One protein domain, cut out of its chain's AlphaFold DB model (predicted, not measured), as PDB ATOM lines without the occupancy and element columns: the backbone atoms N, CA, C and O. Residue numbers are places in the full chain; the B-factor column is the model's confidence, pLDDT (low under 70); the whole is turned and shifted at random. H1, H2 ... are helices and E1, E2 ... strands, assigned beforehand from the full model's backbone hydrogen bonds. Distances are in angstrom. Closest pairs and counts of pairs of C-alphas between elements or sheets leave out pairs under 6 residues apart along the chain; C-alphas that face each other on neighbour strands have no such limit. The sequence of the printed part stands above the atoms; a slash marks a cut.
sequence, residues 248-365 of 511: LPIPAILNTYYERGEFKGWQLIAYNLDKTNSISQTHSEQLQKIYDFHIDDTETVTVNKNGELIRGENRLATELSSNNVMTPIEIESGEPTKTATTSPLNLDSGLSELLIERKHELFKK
ATOM      1  N   LEU A 248     151.493 202.213 203.572       89.06
ATOM      2  CA  LEU A 248     152.007 200.866 203.825       89.06
ATOM      3  C   LEU A 248     151.281 199.843 202.951       89.06
ATOM      4  O   LEU A 248     150.090 200.025 202.681       89.06
ATOM      5  N   PRO A 249     151.946 198.742 202.555       92.06
ATOM      6  CA  PRO A 249     151.247 197.615 201.966       92.06
ATOM      7  C   PRO A 249     150.214 197.079 202.959       92.06
ATOM      8  O   PRO A 249     150.562 196.765 204.100       92.06
ATOM      9  N   ILE A 250     148.966 196.922 202.525       94.50
ATOM     10  CA  ILE A 250     147.894 196.321 203.327       94.50
ATOM     11  C   ILE A 250     148.334 194.972 203.923       94.50
ATOM     12  O   ILE A 250     148.145 194.771 205.128       94.50
ATOM     13  N   PRO A 251     149.019 194.081 203.172       93.19
ATOM     14  CA  PRO A 251     149.529 192.837 203.734       93.19
ATOM     15  C   PRO A 251     150.492 192.993 204.906       93.19
ATOM     16  O   PRO A 251     150.521 192.156 205.806       93.19
ATOM     17  N   ALA A 252     151.282 194.067 204.929       90.75
ATOM     18  CA  ALA A 252     152.212 194.303 206.021       90.75
ATOM     19  C   ALA A 252     151.480 194.588 207.337       90.75
ATOM     20  O   ALA A 252     151.911 194.099 208.381       90.75
ATOM     21  N   ILE A 253     150.364 195.324 207.269       92.62
ATOM     22  CA  ILE A 253     149.493 195.597 208.417       92.62
ATOM     23  C   ILE A 253     148.749 194.316 208.809       92.62
ATOM     24  O   ILE A 253     148.755 193.925 209.969       92.62
ATOM     25  N   LEU A 254     148.169 193.585 207.851       92.56
ATOM     26  CA  LEU A 254     147.467 192.331 208.150       92.56
ATOM     27  C   LEU A 254     148.369 191.261 208.779       92.56
ATOM     28  O   LEU A 254     147.926 190.513 209.647       92.56
ATOM     29  N   ASN A 255     149.646 191.201 208.403       90.31
ATOM     30  CA  ASN A 255     150.606 190.268 208.994       90.31
ATOM     31  C   ASN A 255     150.845 190.531 210.503       90.31
ATOM     32  O   ASN A 255     151.321 189.654 211.232       90.31
ATOM     33  N   THR A 256     150.471 191.708 211.032       88.94
ATOM     34  CA  THR A 256     150.492 191.956 212.486       88.94
ATOM     35  C   THR A 256     149.360 191.246 213.235       88.94
ATOM     36  O   THR A 256     149.433 191.117 214.455       88.94
ATOM     37  N   TYR A 257     148.347 190.732 212.529       90.19
ATOM     38  CA  TYR A 257     147.224 189.990 213.113       90.19
ATOM     39  C   TYR A 257     147.472 188.486 213.251       90.19
ATOM     40  O   TYR A 257     146.619 187.788 213.792       90.19
ATOM     41  N   TYR A 258     148.606 187.966 212.778       88.56
ATOM     42  CA  TYR A 258     148.967 186.574 213.039       88.56
ATOM     43  C   TYR A 258     149.478 186.405 214.468       88.56
ATOM     44  O   TYR A 258     150.352 187.147 214.930       88.56
ATOM     45  N   GLU A 259     148.950 185.398 215.155       86.31
ATOM     46  CA  GLU A 259     149.407 184.962 216.469       86.31
ATOM     47  C   GLU A 259     149.413 183.432 216.517       86.31
ATOM     48  O   GLU A 259     148.368 182.801 216.372       86.31
ATOM     49  N   ARG A 260     150.596 182.836 216.739       84.00
ATOM     50  CA  ARG A 260     150.792 181.372 216.810       84.00
ATOM     51  C   ARG A 260     150.195 180.626 215.606       84.00
ATOM     52  O   ARG A 260     149.496 179.636 215.779       84.00
ATOM     53  N   GLY A 261     150.425 181.156 214.408       81.81
ATOM     54  CA  GLY A 261     149.947 180.565 213.157       81.81
ATOM     55  C   GLY A 261     148.501 180.859 212.791       81.81
ATOM     56  O   GLY A 261     148.085 180.620 211.663       81.81
ATOM     57  N   GLU A 262     147.740 181.471 213.694       86.88
ATOM     58  CA  GLU A 262     146.348 181.802 213.439       86.88
ATOM     59  C   GLU A 262     146.185 183.288 213.133       86.88
ATOM     60  O   GLU A 262     146.619 184.158 213.890       86.88
ATOM     61  N   PHE A 263     145.482 183.586 212.042       91.31
ATOM     62  CA  PHE A 263     145.032 184.939 211.751       91.31
ATOM     63  C   PHE A 263     143.934 185.352 212.742       91.31
ATOM     64  O   PHE A 263     142.903 184.686 212.847       91.31
ATOM     65  N   LYS A 264     144.142 186.457 213.465       91.62
ATOM     66  CA  LYS A 264     143.207 186.994 214.470       91.62
ATOM     67  C   LYS A 264     142.388 188.190 213.977       91.62
ATOM     68  O   LYS A 264     141.575 188.710 214.726       91.62
ATOM     69  N   GLY A 265     142.584 188.641 212.737       92.25
ATOM     70  CA  GLY A 265     141.920 189.820 212.164       92.25
ATOM     71  C   GLY A 265     140.530 189.557 211.580       92.25
ATOM     72  O   GLY A 265     140.152 190.198 210.599       92.25
ATOM     73  N   TRP A 266     139.773 188.601 212.125       93.12
ATOM     74  CA  TRP A 266     138.482 188.177 211.563       93.12
ATOM     75  C   TRP A 266     137.420 189.274 211.557       93.12
ATOM     76  O   TRP A 266     136.565 189.277 210.677       93.12
ATOM     77  N   GLN A 267     137.509 190.249 212.460       92.50
ATOM     78  CA  GLN A 267     136.658 191.436 212.459       92.50
ATOM     79  C   GLN A 267     136.790 192.261 211.174       92.50
ATOM     80  O   GLN A 267     135.797 192.803 210.698       92.50
ATOM     81  N   LEU A 268     137.982 192.315 210.568       94.31
ATOM     82  CA  LEU A 268     138.195 193.040 209.312       94.31
ATOM     83  C   LEU A 268     137.486 192.325 208.157       94.31
ATOM     84  O   LEU A 268     136.825 192.959 207.340       94.31
ATOM     85  N   ILE A 269     137.581 190.993 208.130       95.62
ATOM     86  CA  ILE A 269     136.934 190.150 207.116       95.62
ATOM     87  C   ILE A 269     135.414 190.188 207.278       95.62
ATOM     88  O   ILE A 269     134.700 190.346 206.293       95.62
ATOM     89  N   ALA A 270     134.918 190.105 208.513       94.31
ATOM     90  CA  ALA A 270     133.497 190.181 208.832       94.31
ATOM     91  C   ALA A 270     132.891 191.536 208.451       94.31
ATOM     92  O   ALA A 270     131.845 191.569 207.806       94.31
ATOM     93  N   TYR A 271     133.568 192.641 208.781       94.25
ATOM     94  CA  TYR A 271     133.136 193.976 208.370       94.25
ATOM     95  C   TYR A 271     133.105 194.100 206.844       94.25
ATOM     96  O   TYR A 271     132.125 194.566 206.267       94.25
ATOM     97  N   ASN A 272     134.167 193.645 206.177       95.19
ATOM     98  CA  ASN A 272     134.248 193.675 204.724       95.19
ATOM     99  C   ASN A 272     133.109 192.869 204.072       95.19
ATOM    100  O   ASN A 272     132.457 193.365 203.151       95.19
ATOM    101  N   LEU A 273     132.839 191.664 204.581       95.12
ATOM    102  CA  LEU A 273     131.765 190.792 204.116       95.12
ATOM    103  C   LEU A 273     130.384 191.448 204.287       95.12
ATOM    104  O   LEU A 273     129.601 191.446 203.339       95.12
ATOM    105  N   ASP A 274     130.116 192.063 205.444       94.25
ATOM    106  CA  ASP A 274     128.859 192.780 205.719       94.25
ATOM    107  C   ASP A 274     128.627 193.964 204.771       94.25
ATOM    108  O   ASP A 274     127.498 194.227 204.365       94.25
ATOM    109  N   LYS A 275     129.692 194.680 204.389       92.88
ATOM    110  CA  LYS A 275     129.574 195.891 203.559       92.88
ATOM    111  C   LYS A 275     129.573 195.652 202.061       92.88
ATOM    112  O   LYS A 275     129.088 196.509 201.328       92.88
ATOM    113  N   THR A 276     130.128 194.539 201.596       89.31
ATOM    114  CA  THR A 276     130.311 194.307 200.156       89.31
ATOM    115  C   THR A 276     129.388 193.256 199.569       89.31
ATOM    116  O   THR A 276     129.120 193.313 198.371       89.31
ATOM    117  N   ASN A 277     128.849 192.349 200.385       80.25
ATOM    118  CA  ASN A 277     127.984 191.281 199.905       80.25
ATOM    119  C   ASN A 277     126.528 191.476 200.325       80.25
ATOM    120  O   ASN A 277     126.214 191.983 201.400       80.25
ATOM    121  N   SER A 278     125.619 191.003 199.472       83.19
ATOM    122  CA  SER A 278     124.195 190.877 199.797       83.19
ATOM    123  C   SER A 278     123.982 189.663 200.706       83.19
ATOM    124  O   SER A 278     123.492 188.623 200.271       83.19
ATOM    125  N   ILE A 279     124.416 189.766 201.961       90.75
ATOM    126  CA  ILE A 279     124.185 188.732 202.973       90.75
ATOM    127  C   ILE A 279     122.776 188.850 203.567       90.75
ATOM    128  O   ILE A 279     122.142 189.905 203.523       90.75
ATOM    129  N   SER A 280     122.266 187.752 204.130       92.31
ATOM    130  CA  SER A 280     120.978 187.774 204.827       92.31
ATOM    131  C   SER A 280     121.043 188.685 206.057       92.31
ATOM    132  O   SER A 280     122.094 188.831 206.685       92.31
ATOM    133  N   GLN A 281     119.902 189.257 206.450       92.00
ATOM    134  CA  GLN A 281     119.818 190.077 207.661       92.00
ATOM    135  C   GLN A 281     120.310 189.312 208.902       92.00
ATOM    136  O   GLN A 281     121.061 189.854 209.706       92.00
ATOM    137  N   THR A 282     119.958 188.027 209.022       91.81
ATOM    138  CA  THR A 282     120.411 187.165 210.122       91.81
ATOM    139  C   THR A 282     121.933 187.005 210.148       91.81
ATOM    140  O   THR A 282     122.526 187.032 211.224       91.81
ATOM    141  N   HIS A 283     122.587 186.873 208.988       93.00
ATOM    142  CA  HIS A 283     124.050 186.826 208.919       93.00
ATOM    143  C   HIS A 283     124.676 188.179 209.266       93.00
ATOM    144  O   HIS A 283     125.640 188.206 210.024       93.00
ATOM    145  N   SER A 284     124.112 189.295 208.793       91.38
ATOM    146  CA  SER A 284     124.585 190.643 209.151       91.38
ATOM    147  C   SER A 284     124.555 190.865 210.667       91.38
ATOM    148  O   SER A 284     125.555 191.264 211.260       91.38
ATOM    149  N   GLU A 285     123.459 190.485 211.334       91.00
ATOM    150  CA  GLU A 285     123.334 190.561 212.796       91.00
ATOM    151  C   GLU A 285     124.362 189.687 213.539       91.00
ATOM    152  O   GLU A 285     124.763 190.014 214.657       91.00
ATOM    153  N   GLN A 286     124.799 188.566 212.955       90.50
ATOM    154  CA  GLN A 286     125.867 187.735 213.518       90.50
ATOM    155  C   GLN A 286     127.258 188.331 213.269       90.50
ATOM    156  O   GLN A 286     128.075 188.349 214.188       90.50
ATOM    157  N   LEU A 287     127.527 188.859 212.071       90.81
ATOM    158  CA  LEU A 287     128.806 189.494 211.741       90.81
ATOM    159  C   LEU A 287     129.051 190.754 212.577       90.81
ATOM    160  O   LEU A 287     130.165 190.945 213.058       90.81
ATOM    161  N   GLN A 288     128.013 191.553 212.837       89.81
ATOM    162  CA  GLN A 288     128.089 192.722 213.725       89.81
ATOM    163  C   GLN A 288     128.544 192.368 215.148       89.81
ATOM    164  O   GLN A 288     129.121 193.202 215.832       89.81
ATOM    165  N   LYS A 289     128.342 191.121 215.600       88.50
ATOM    166  CA  LYS A 289     128.862 190.648 216.899       88.50
ATOM    167  C   LYS A 289     130.356 190.320 216.862       88.50
ATOM    168  O   LYS A 289     130.964 190.164 217.916       88.50
ATOM    169  N   ILE A 290     130.937 190.155 215.672       87.31
ATOM    170  CA  ILE A 290     132.366 189.872 215.482       87.31
ATOM    171  C   ILE A 290     133.155 191.173 215.407       87.31
ATOM    172  O   ILE A 290     134.196 191.288 216.052       87.31
ATOM    173  N   TYR A 291     132.679 192.145 214.625       85.88
ATOM    174  CA  TYR A 291     133.305 193.459 214.557       85.88
ATOM    175  C   TYR A 291     132.616 194.436 215.515       85.88
ATOM    176  O   TYR A 291     131.692 195.154 215.162       85.88
ATOM    177  N   ASP A 292     133.104 194.476 216.751       74.62
ATOM    178  CA  ASP A 292     132.729 195.498 217.738       74.62
ATOM    179  C   ASP A 292     133.850 196.538 217.870       74.62
ATOM    180  O   ASP A 292     134.422 196.751 218.939       74.62
ATOM    181  N   PHE A 293     134.263 197.116 216.739       76.88
ATOM    182  CA  PHE A 293     135.197 198.240 216.738       76.88
ATOM    183  C   PHE A 293     134.465 199.542 216.423       76.88
ATOM    184  O   PHE A 293     133.453 199.567 215.719       76.88
ATOM    185  N   HIS A 294     134.997 200.639 216.959       77.75
ATOM    186  CA  HIS A 294     134.487 201.971 216.681       77.75
ATOM    187  C   HIS A 294     134.641 202.263 215.185       77.75
ATOM    188  O   HIS A 294     135.745 202.192 214.649       77.75
ATOM    189  N   ILE A 295     133.531 202.559 214.507       81.06
ATOM    190  CA  ILE A 295     133.577 203.077 213.141       81.06
ATOM    191  C   ILE A 295     134.111 204.500 213.255       81.06
ATOM    192  O   ILE A 295     133.405 205.390 213.726       81.06
ATOM    193  N   ASP A 296     135.369 204.671 212.872       77.50
ATOM    194  CA  ASP A 296     136.047 205.955 212.864       77.50
ATOM    195  C   ASP A 296     136.016 206.516 211.438       77.50
ATOM    196  O   ASP A 296     136.448 205.849 210.499       77.50
ATOM    197  N   ASP A 297     135.507 207.731 211.248       79.00
ATOM    198  CA  ASP A 297     135.445 208.397 209.935       79.00
ATOM    199  C   ASP A 297     136.820 208.955 209.501       79.00
ATOM    200  O   ASP A 297     136.920 209.935 208.760       79.00
ATOM    201  N   THR A 298     137.913 208.341 209.960       85.00
ATOM    202  CA  THR A 298     139.270 208.720 209.569       85.00
ATOM    203  C   THR A 298     139.543 208.394 208.102       85.00
ATOM    204  O   THR A 298     139.187 207.341 207.568       85.00
ATOM    205  N   GLU A 299     140.227 209.318 207.423       87.19
ATOM    206  CA  GLU A 299     140.660 209.133 206.033       87.19
ATOM    207  C   GLU A 299     141.876 208.195 205.912       87.19
ATOM    208  O   GLU A 299     142.179 207.705 204.822       87.19
ATOM    209  N   THR A 300     142.576 207.935 207.021       92.12
ATOM    210  CA  THR A 300     143.848 207.205 207.082       92.12
ATOM    211  C   THR A 300     143.794 206.056 208.087       92.12
ATOM    212  O   THR A 300     142.977 206.031 209.004       92.12
ATOM    213  N   VAL A 301     144.685 205.078 207.915       94.38
ATOM    214  CA  VAL A 301     144.876 203.978 208.868       94.38
ATOM    215  C   VAL A 301     145.982 204.367 209.848       94.38
ATOM    216  O   VAL A 301     147.112 204.619 209.437       94.38
ATOM    217  N   THR A 302     145.712 204.409 211.149       94.25
ATOM    218  CA  THR A 302     146.753 204.765 212.122       94.25
ATOM    219  C   THR A 302     147.418 203.516 212.672       94.25
ATOM    220  O   THR A 302     146.760 202.630 213.218       94.25
ATOM    221  N   VAL A 303     148.742 203.461 212.576       93.81
ATOM    222  CA  VAL A 303     149.567 202.355 213.066       93.81
ATOM    223  C   VAL A 303     150.597 202.848 214.076       93.81
ATOM    224  O   VAL A 303     150.978 204.018 214.089       93.81
ATOM    225  N   ASN A 304     151.090 201.953 214.926       91.38
ATOM    226  CA  ASN A 304     152.206 202.268 215.805       91.38
ATOM    227  C   ASN A 304     153.552 202.163 215.061       91.38
ATOM    228  O   ASN A 304     153.631 201.831 213.878       91.38
ATOM    229  N   LYS A 305     154.666 202.423 215.756       86.31
ATOM    230  CA  LYS A 305     156.025 202.282 215.184       86.31
ATOM    231  C   LYS A 305     156.370 200.854 214.721       86.31
ATOM    232  O   LYS A 305     157.300 200.684 213.940       86.31
ATOM    233  N   ASN A 306     155.642 199.856 215.217       82.81
ATOM    234  CA  ASN A 306     155.729 198.456 214.814       82.81
ATOM    235  C   ASN A 306     154.657 198.103 213.772       82.81
ATOM    236  O   ASN A 306     154.422 196.919 213.546       82.81
ATOM    237  N   GLY A 307     154.016 199.090 213.125       88.06
ATOM    238  CA  GLY A 307     153.047 198.873 212.042       88.06
ATOM    239  C   GLY A 307     151.762 198.178 212.487       88.06
ATOM    240  O   GLY A 307     150.946 197.819 211.645       88.06
ATOM    241  N   GLU A 308     151.590 197.982 213.792       90.62
ATOM    242  CA  GLU A 308     150.402 197.379 214.375       90.62
ATOM    243  C   GLU A 308     149.298 198.436 214.403       90.62
ATOM    244  O   GLU A 308     149.550 199.596 214.746       90.62
ATOM    245  N   LEU A 309     148.084 198.047 214.021       92.31
ATOM    246  CA  LEU A 309     146.943 198.953 213.935       92.31
ATOM    247  C   LEU A 309     146.588 199.546 215.312       92.31
ATOM    248  O   LEU A 309     146.469 198.799 216.277       92.31
ATOM    249  N   ILE A 310     146.412 200.871 215.385       92.69
ATOM    250  CA  ILE A 310     145.915 201.620 216.559       92.69
ATOM    251  C   ILE A 310     144.454 202.061 216.344       92.69
ATOM    252  O   ILE A 310     143.667 202.047 217.286       92.69
ATOM    253  N   ARG A 311     144.104 202.519 215.133       92.81
ATOM    254  CA  ARG A 311     142.737 202.910 214.736       92.81
ATOM    255  C   ARG A 311     142.577 202.870 213.214       92.81
ATOM    256  O   ARG A 311     143.571 202.905 212.483       92.81
ATOM    257  N   GLY A 312     141.332 202.844 212.744       93.25
ATOM    258  CA  GLY A 312     140.991 202.834 211.317       93.25
ATOM    259  C   GLY A 312     140.707 201.430 210.774       93.25
ATOM    260  O   GLY A 312     140.955 201.145 209.604       93.25
ATOM    261  N   GLU A 313     140.201 200.529 211.618       93.56
ATOM    262  CA  GLU A 313     139.808 199.159 211.276       93.56
ATOM    263  C   GLU A 313     138.788 199.122 210.134       93.56
ATOM    264  O   GLU A 313     138.960 198.358 209.186       93.56
ATOM    265  N   ASN A 314     137.744 199.958 210.187       92.44
ATOM    266  CA  ASN A 314     136.748 200.091 209.117       92.44
ATOM    267  C   ASN A 314     137.395 200.545 207.809       92.44
ATOM    268  O   ASN A 314     137.041 200.035 206.743       92.44
ATOM    269  N   ARG A 315     138.344 201.490 207.877       94.31
ATOM    270  CA  ARG A 315     139.052 201.976 206.692       94.31
ATOM    271  C   ARG A 315     139.890 200.865 206.082       94.31
ATOM    272  O   ARG A 315     139.722 200.578 204.901       94.31
ATOM    273  N   LEU A 316     140.718 200.197 206.886       95.25
ATOM    274  CA  LEU A 316     141.528 199.064 206.444       95.25
ATOM    275  C   LEU A 316     140.649 197.948 205.863       95.25
ATOM    276  O   LEU A 316     140.936 197.435 204.787       95.25
ATOM    277  N   ALA A 317     139.546 197.610 206.536       94.69
ATOM    278  CA  ALA A 317     138.597 196.609 206.066       94.69
ATOM    279  C   ALA A 317     137.946 197.003 204.735       94.69
ATOM    280  O   ALA A 317     137.755 196.145 203.879       94.69
ATOM    281  N   THR A 318     137.636 198.282 204.527       93.44
ATOM    282  CA  THR A 318     137.094 198.786 203.255       93.44
ATOM    283  C   THR A 318     138.147 198.736 202.146       93.44
ATOM    284  O   THR A 318     137.855 198.282 201.039       93.44
ATOM    285  N   GLU A 319     139.385 199.128 202.453       94.44
ATOM    286  CA  GLU A 319     140.512 199.097 201.514       94.44
ATOM    287  C   GLU A 319     140.881 197.683 201.069       94.44
ATOM    288  O   GLU A 319     141.299 197.511 199.933       94.44
ATOM    289  N   LEU A 320     140.633 196.645 201.877       94.06
ATOM    290  CA  LEU A 320     140.836 195.257 201.435       94.06
ATOM    291  C   LEU A 320     140.050 194.910 200.162       94.06
ATOM    292  O   LEU A 320     140.493 194.075 199.372       94.06
ATOM    293  N   SER A 321     138.886 195.532 199.963       92.25
ATOM    294  CA  SER A 321     138.090 195.362 198.744       92.25
ATOM    295  C   SER A 321     138.557 196.238 197.591       92.25
ATOM    296  O   SER A 321     138.154 195.982 196.453       92.25
ATOM    297  N   SER A 322     139.376 197.260 197.835       89.31
ATOM    298  CA  SER A 322     139.911 198.099 196.768       89.31
ATOM    299  C   SER A 322     140.956 197.316 195.961       89.31
ATOM    300  O   SER A 322     141.403 196.239 196.352       89.31
ATOM    301  N   ASN A 323     141.298 197.792 194.763       84.19
ATOM    302  CA  ASN A 323     142.412 197.226 193.990       84.19
ATOM    303  C   ASN A 323     143.765 197.822 194.429       84.19
ATOM    304  O   ASN A 323     144.768 197.617 193.750       84.19
ATOM    305  N   ASN A 324     143.805 198.576 195.534       87.50
ATOM    306  CA  ASN A 324     145.020 199.219 196.012       87.50
ATOM    307  C   ASN A 324     145.747 198.295 196.989       87.50
ATOM    308  O   ASN A 324     145.247 197.996 198.065       87.50
ATOM    309  N   VAL A 325     146.976 197.903 196.657       88.19
ATOM    310  CA  VAL A 325     147.839 197.124 197.569       88.19
ATOM    311  C   VAL A 325     148.374 197.985 198.719       88.19
ATOM    312  O   VAL A 325     148.791 197.467 199.753       88.19
ATOM    313  N   MET A 326     148.377 199.305 198.537       91.88
ATOM    314  CA  MET A 326     148.897 200.288 199.482       91.88
ATOM    315  C   MET A 326     147.744 201.053 200.125       91.88
ATOM    316  O   MET A 326     146.851 201.519 199.421       91.88
ATOM    317  N   THR A 327     147.801 201.252 201.440       93.31
ATOM    318  CA  THR A 327     146.856 202.106 202.169       93.31
ATOM    319  C   THR A 327     147.572 203.321 202.753       93.31
ATOM    320  O   THR A 327     148.690 203.167 203.255       93.31
ATOM    321  N   PRO A 328     146.958 204.518 202.729       93.94
ATOM    322  CA  PRO A 328     147.436 205.664 203.484       93.94
ATOM    323  C   PRO A 328     147.511 205.367 204.981       93.94
ATOM    324  O   PRO A 328     146.590 204.761 205.537       93.94
ATOM    325  N   ILE A 329     148.592 205.807 205.626       94.31
ATOM    326  CA  ILE A 329     148.817 205.611 207.055       94.31
ATOM    327  C   ILE A 329     149.266 206.869 207.799       94.31
ATOM    328  O   ILE A 329     150.006 207.710 207.283       94.31
ATOM    329  N   GLU A 330     148.890 206.916 209.072       93.50
ATOM    330  CA  GLU A 330     149.452 207.791 210.097       93.50
ATOM    331  C   GLU A 330     150.226 206.951 211.109       93.50
ATOM    332  O   GLU A 330     149.802 205.852 211.457       93.50
ATOM    333  N   ILE A 331     151.365 207.451 211.592       91.38
ATOM    334  CA  ILE A 331     152.144 206.733 212.604       91.38
ATOM    335  C   ILE A 331     152.084 207.481 213.927       91.38
ATOM    336  O   ILE A 331     152.663 208.561 214.052       91.38
ATOM    337  N   GLU A 332     151.484 206.857 214.932       93.19
ATOM    338  CA  GLU A 332     151.363 207.409 216.279       93.19
ATOM    339  C   GLU A 332     152.071 206.531 217.318       93.19
ATOM    340  O   GLU A 332     152.414 205.369 217.089       93.19
ATOM    341  N   SER A 333     152.353 207.098 218.490       91.81
ATOM    342  CA  SER A 333     152.721 206.303 219.658       91.81
ATOM    343  C   SER A 333     151.446 205.821 220.340       91.81
ATOM    344  O   SER A 333     150.697 206.639 220.868       91.81
ATOM    345  N   GLY A 334     151.224 204.513 220.372       91.81
ATOM    346  CA  GLY A 334     150.059 203.925 221.018       91.81
ATOM    347  C   GLY A 334     150.186 202.415 221.140       91.81
ATOM    348  O   GLY A 334     151.005 201.789 220.456       91.81
ATOM    349  N   GLU A 335     149.384 201.852 222.037       90.75
ATOM    350  CA  GLU A 335     149.161 200.411 222.093       90.75
ATOM    351  C   GLU A 335     148.278 200.000 220.910       90.75
ATOM    352  O   GLU A 335     147.357 200.745 220.560       90.75
ATOM    353  N   PRO A 336     148.544 198.847 220.282       89.19
ATOM    354  CA  PRO A 336     147.718 198.370 219.188       89.19
ATOM    355  C   PRO A 336     146.303 198.032 219.662       89.19
ATOM    356  O   PRO A 336     146.098 197.611 220.811       89.19
ATOM    357  N   THR A 337     145.323 198.169 218.769       83.44
ATOM    358  CA  THR A 337     143.953 197.742 219.042       83.44
ATOM    359  C   THR A 337     143.958 196.261 219.376       83.44
ATOM    360  O   THR A 337     144.505 195.431 218.643       83.44
ATOM    361  N   LYS A 338     143.323 195.906 220.493       76.69
ATOM    362  CA  LYS A 338     143.139 194.501 220.848       76.69
ATOM    363  C   LYS A 338     142.316 193.822 219.762       76.69
ATOM    364  O   LYS A 338     141.237 194.289 219.406       76.69
ATOM    365  N   THR A 339     142.820 192.706 219.255       72.00
ATOM    366  CA  THR A 339     142.075 191.872 218.320       72.00
ATOM    367  C   THR A 339     140.881 191.251 219.037       72.00
ATOM    368  O   THR A 339     140.988 190.798 220.182       72.00
ATOM    369  N   ALA A 340     139.722 191.244 218.377       65.44
ATOM    370  CA  ALA A 340     138.593 190.463 218.855       65.44
ATOM    371  C   ALA A 340     139.009 188.985 218.854       65.44
ATOM    372  O   ALA A 340     139.484 188.457 217.852       65.44
ATOM    373  N   THR A 341     138.858 188.308 219.990       62.62
ATOM    374  CA  THR A 341     139.266 186.903 220.154       62.62
ATOM    375  C   THR A 341     138.272 185.912 219.547       62.62
ATOM    376  O   THR A 341     138.490 184.701 219.608       62.62
ATOM    377  N   THR A 342     137.170 186.395 218.972       67.88
ATOM    378  CA  THR A 342     136.079 185.558 218.481       67.88
ATOM    379  C   THR A 342     136.480 184.856 217.184       67.88
ATOM    380  O   THR A 342     136.449 185.437 216.102       67.88
ATOM    381  N   SER A 343     136.865 183.584 217.300       73.62
ATOM    382  CA  SER A 343     137.129 182.713 216.150       73.62
ATOM    383  C   SER A 343     135.846 182.475 215.329       73.62
ATOM    384  O   SER A 343     134.786 182.267 215.935       73.62
ATOM    385  N   PRO A 344     135.918 182.418 213.981       74.25
ATOM    386  CA  PRO A 344     134.780 182.082 213.116       74.25
ATOM    387  C   PRO A 344     134.171 180.712 213.411       74.25
ATOM    388  O   PRO A 344     133.034 180.457 213.032       74.25
ATOM    389  N   LEU A 345     134.917 179.831 214.087       72.44
ATOM    390  CA  LEU A 345     134.491 178.475 214.444       72.44
ATOM    391  C   LEU A 345     133.294 178.436 215.410       72.44
ATOM    392  O   LEU A 345     132.716 177.375 215.613       72.44
ATOM    393  N   ASN A 346     132.919 179.573 216.003       81.56
ATOM    394  CA  ASN A 346     131.768 179.680 216.904       81.56
ATOM    395  C   ASN A 346     130.476 180.155 216.207       81.56
ATOM    396  O   ASN A 346     129.491 180.436 216.894       81.56
ATOM    397  N   LEU A 347     130.482 180.311 214.881       84.19
ATOM    398  CA  LEU A 347     129.320 180.751 214.101       84.19
ATOM    399  C   LEU A 347     128.537 179.571 213.518       84.19
ATOM    400  O   LEU A 347     128.951 178.417 213.606       84.19
ATOM    401  N   ASP A 348     127.393 179.888 212.908       87.44
ATOM    402  CA  ASP A 348     126.714 178.966 212.001       87.44
ATOM    403  C   ASP A 348     127.675 178.504 210.892       87.44
ATOM    404  O   ASP A 348     128.419 179.320 210.342       87.44
ATOM    405  N   SER A 349     127.647 177.210 210.554       85.69
ATOM    406  CA  SER A 349     128.606 176.610 209.619       85.69
ATOM    407  C   SER A 349     128.616 177.303 208.256       85.69
ATOM    408  O   SER A 349     129.689 177.496 207.690       85.69
ATOM    409  N   GLY A 350     127.453 177.745 207.761       91.56
ATOM    410  CA  GLY A 350     127.371 178.456 206.486       91.56
ATOM    411  C   GLY A 350     128.024 179.839 206.541       91.56
ATOM    412  O   GLY A 350     128.669 180.265 205.584       91.56
ATOM    413  N   LEU A 351     127.919 180.546 207.670       91.69
ATOM    414  CA  LEU A 351     128.580 181.842 207.843       91.69
ATOM    415  C   LEU A 351     130.097 181.699 208.027       91.69
ATOM    416  O   LEU A 351     130.856 182.530 207.523       91.69
ATOM    417  N   SER A 352     130.548 180.652 208.723       92.31
ATOM    418  CA  SER A 352     131.975 180.341 208.862       92.31
ATOM    419  C   SER A 352     132.631 180.082 207.504       92.31
ATOM    420  O   SER A 352     133.702 180.628 207.241       92.31
ATOM    421  N   GLU A 353     131.981 179.302 206.635       92.62
ATOM    422  CA  GLU A 353     132.451 179.033 205.268       92.62
ATOM    423  C   GLU A 353     132.572 180.330 204.454       92.62
ATOM    424  O   GLU A 353     133.649 180.619 203.932       92.62
ATOM    425  N   LEU A 354     131.539 181.184 204.464       94.38
ATOM    426  CA  LEU A 354     131.567 182.482 203.773       94.38
ATOM    427  C   LEU A 354     132.700 183.401 204.258       94.38
ATOM    428  O   LEU A 354     133.315 184.108 203.458       94.38
ATOM    429  N   LEU A 355     132.999 183.414 205.561       93.88
ATOM    430  CA  LEU A 355     134.119 184.193 206.104       93.88
ATOM    431  C   LEU A 355     135.473 183.654 205.646       93.88
ATOM    432  O   LEU A 355     136.372 184.441 205.339       93.88
ATOM    433  N   ILE A 356     135.635 182.331 205.617       93.19
ATOM    434  CA  ILE A 356     136.868 181.679 205.167       93.19
ATOM    435  C   ILE A 356     137.092 181.958 203.678       93.19
ATOM    436  O   ILE A 356     138.174 182.418 203.308       93.19
ATOM    437  N   GLU A 357     136.067 181.777 202.844       94.56
ATOM    438  CA  GLU A 357     136.104 182.099 201.412       94.56
ATOM    439  C   GLU A 357     136.450 183.570 201.180       94.56
ATOM    440  O   GLU A 357     137.369 183.886 200.418       94.56
ATOM    441  N   ARG A 358     135.792 184.481 201.910       95.38
ATOM    442  CA  ARG A 358     136.070 185.914 201.801       95.38
ATOM    443  C   ARG A 358     137.496 186.255 202.224       95.38
ATOM    444  O   ARG A 358     138.144 187.064 201.564       95.38
ATOM    445  N   LYS A 359     138.024 185.632 203.286       95.25
ATOM    446  CA  LYS A 359     139.434 185.791 203.676       95.25
ATOM    447  C   LYS A 359     140.351 185.372 202.528       95.25
ATOM    448  O   LYS A 359     141.256 186.127 202.182       95.25
ATOM    449  N   HIS A 360     140.117 184.197 201.944       95.62
ATOM    450  CA  HIS A 360     140.931 183.681 200.846       95.62
ATOM    451  C   HIS A 360     140.937 184.620 199.638       95.62
ATOM    452  O   HIS A 360     142.011 184.941 199.131       95.62
ATOM    453  N   GLU A 361     139.771 185.117 199.224       95.50
ATOM    454  CA  GLU A 361     139.646 186.085 198.129       95.50
ATOM    455  C   GLU A 361     140.455 187.361 198.406       95.50
ATOM    456  O   GLU A 361     141.309 187.754 197.606       95.50
ATOM    457  N   LEU A 362     140.240 187.982 199.572       95.62
ATOM    458  CA  LEU A 362     140.924 189.218 199.950       95.62
ATOM    459  C   LEU A 362     142.440 189.013 200.055       95.62
ATOM    460  O   LEU A 362     143.209 189.891 199.667       95.62
ATOM    461  N   PHE A 363     142.889 187.860 200.548       95.69
ATOM    462  CA  PHE A 363     144.310 187.568 200.727       95.69
ATOM    463  C   PHE A 363     145.022 187.333 199.393       95.69
ATOM    464  O   PHE A 363     146.119 187.864 199.200       95.69
ATOM    465  N   LYS A 364     144.398 186.612 198.452       95.31
ATOM    466  CA  LYS A 364     144.903 186.494 197.075       95.31
ATOM    467  C   LYS A 364     145.037 187.873 196.440       95.31
ATOM    468  O   LYS A 364     146.126 188.257 196.014       95.31
ATOM    469  N   LYS A 365     143.941 188.636 196.473       94.94
ATOM    470  CA  LYS A 365     143.834 189.953 195.850       94.94
ATOM    471  C   LYS A 365     144.861 190.941 196.378       94.94
ATOM    472  O   LYS A 365     145.453 191.665 195.592       94.94
TER     473      LYS A 365
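What this domain is: This is residues 248 to 365 of the 511 residues of an uncharacterized protein of Halorientalis persicus (UniProt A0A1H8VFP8). A small three-stranded sheet, E2 E1 E3, stands at one end of the domain, and a cluster of helices fills the rest. H4 and H2 make the core: H4 packs on the sheet, H2 packs on H4, and H3 and the long H5 pack on H2 away from the sheet, while H1 stands beside the strands. Two long stretches without named elements, residues 288 to 300 and 332 to 348, run between the helical end and the sheet end. The 118 printed residues hold five named helices and three named strands, in the order H1 H2 H3 E1 E2 H4 E3 H5; the sheet is mixed and the class is mostly helix. The whole is compact, with a radius of gyration of the C-alphas of 13.6 A and spans of 39 by 29 by 26 A.

How they stand to each other: In the sheet, E1, residues 301 to 303, is the inner strand. E3, residues 326 to 331, is its parallel neighbour, with N 303 and O 330 2.8 A apart, within hydrogen-bond range. E2, residues 309 to 311, forms an antiparallel hairpin with E1, with N 310 and O 302 2.8 A apart, also within range. H4, residues 313 to 319, is on the sheet at a height of 8.3 A, over none of the strands; its closest C-alpha pair with E1 is Leu 316 and Val 301, 6.4 A. H1, residues 250 to 257, stands at the sheet's level, with a height of 1.2 A from a local plane of 6 C-alphas, only just enough for one. Residues 248 to 249, before H1, pair antiparallel with residues 326 to 327 of E3. The hub is H2, residues 266 to 276. It touches H4 at a steep tilt of 53 degrees, the C-alphas of Leu 268 and Ala 317 being closest at 4.8 A. It forms a helical hairpin with H3, residues 281 to 287, at a shallow tilt of 28 degrees, closest at the C-alphas of Ala 270 and Leu 287, 5.6 A. H5, residues 349 to 365, touches H2 with residues 355 to 359 alone, about perpendicular at 88 degrees, closest at the C-alphas of Lys 359 and Ile 269, 6.1 A. H4 and H5 are apart. Every O i to N i+4 pair is within hydrogen-bond range in H2, H3, H4 and H5; H1 has 2 of 4, and 4 of 5 O i to N i+3 pairs.

Where its parts are: H1 begins at C-alpha 250, (147.894, 196.321, 203.327). H2 measures 15.3 A from first to last C-alpha, and E3 15.0 A. H5, the longest helix, measures 24.5 A and ends at C-alpha 365, (143.834, 189.953, 195.850).

The domain as a whole: The C-alphas of Ser 333 and Gly 350 are the two farthest apart, 39.9 A. The printed part has no cut. The links H3 to E1 and E3 to H5 are long. Mean pLDDT of the printed part is 89.1; residues 340 to 342 are under 70.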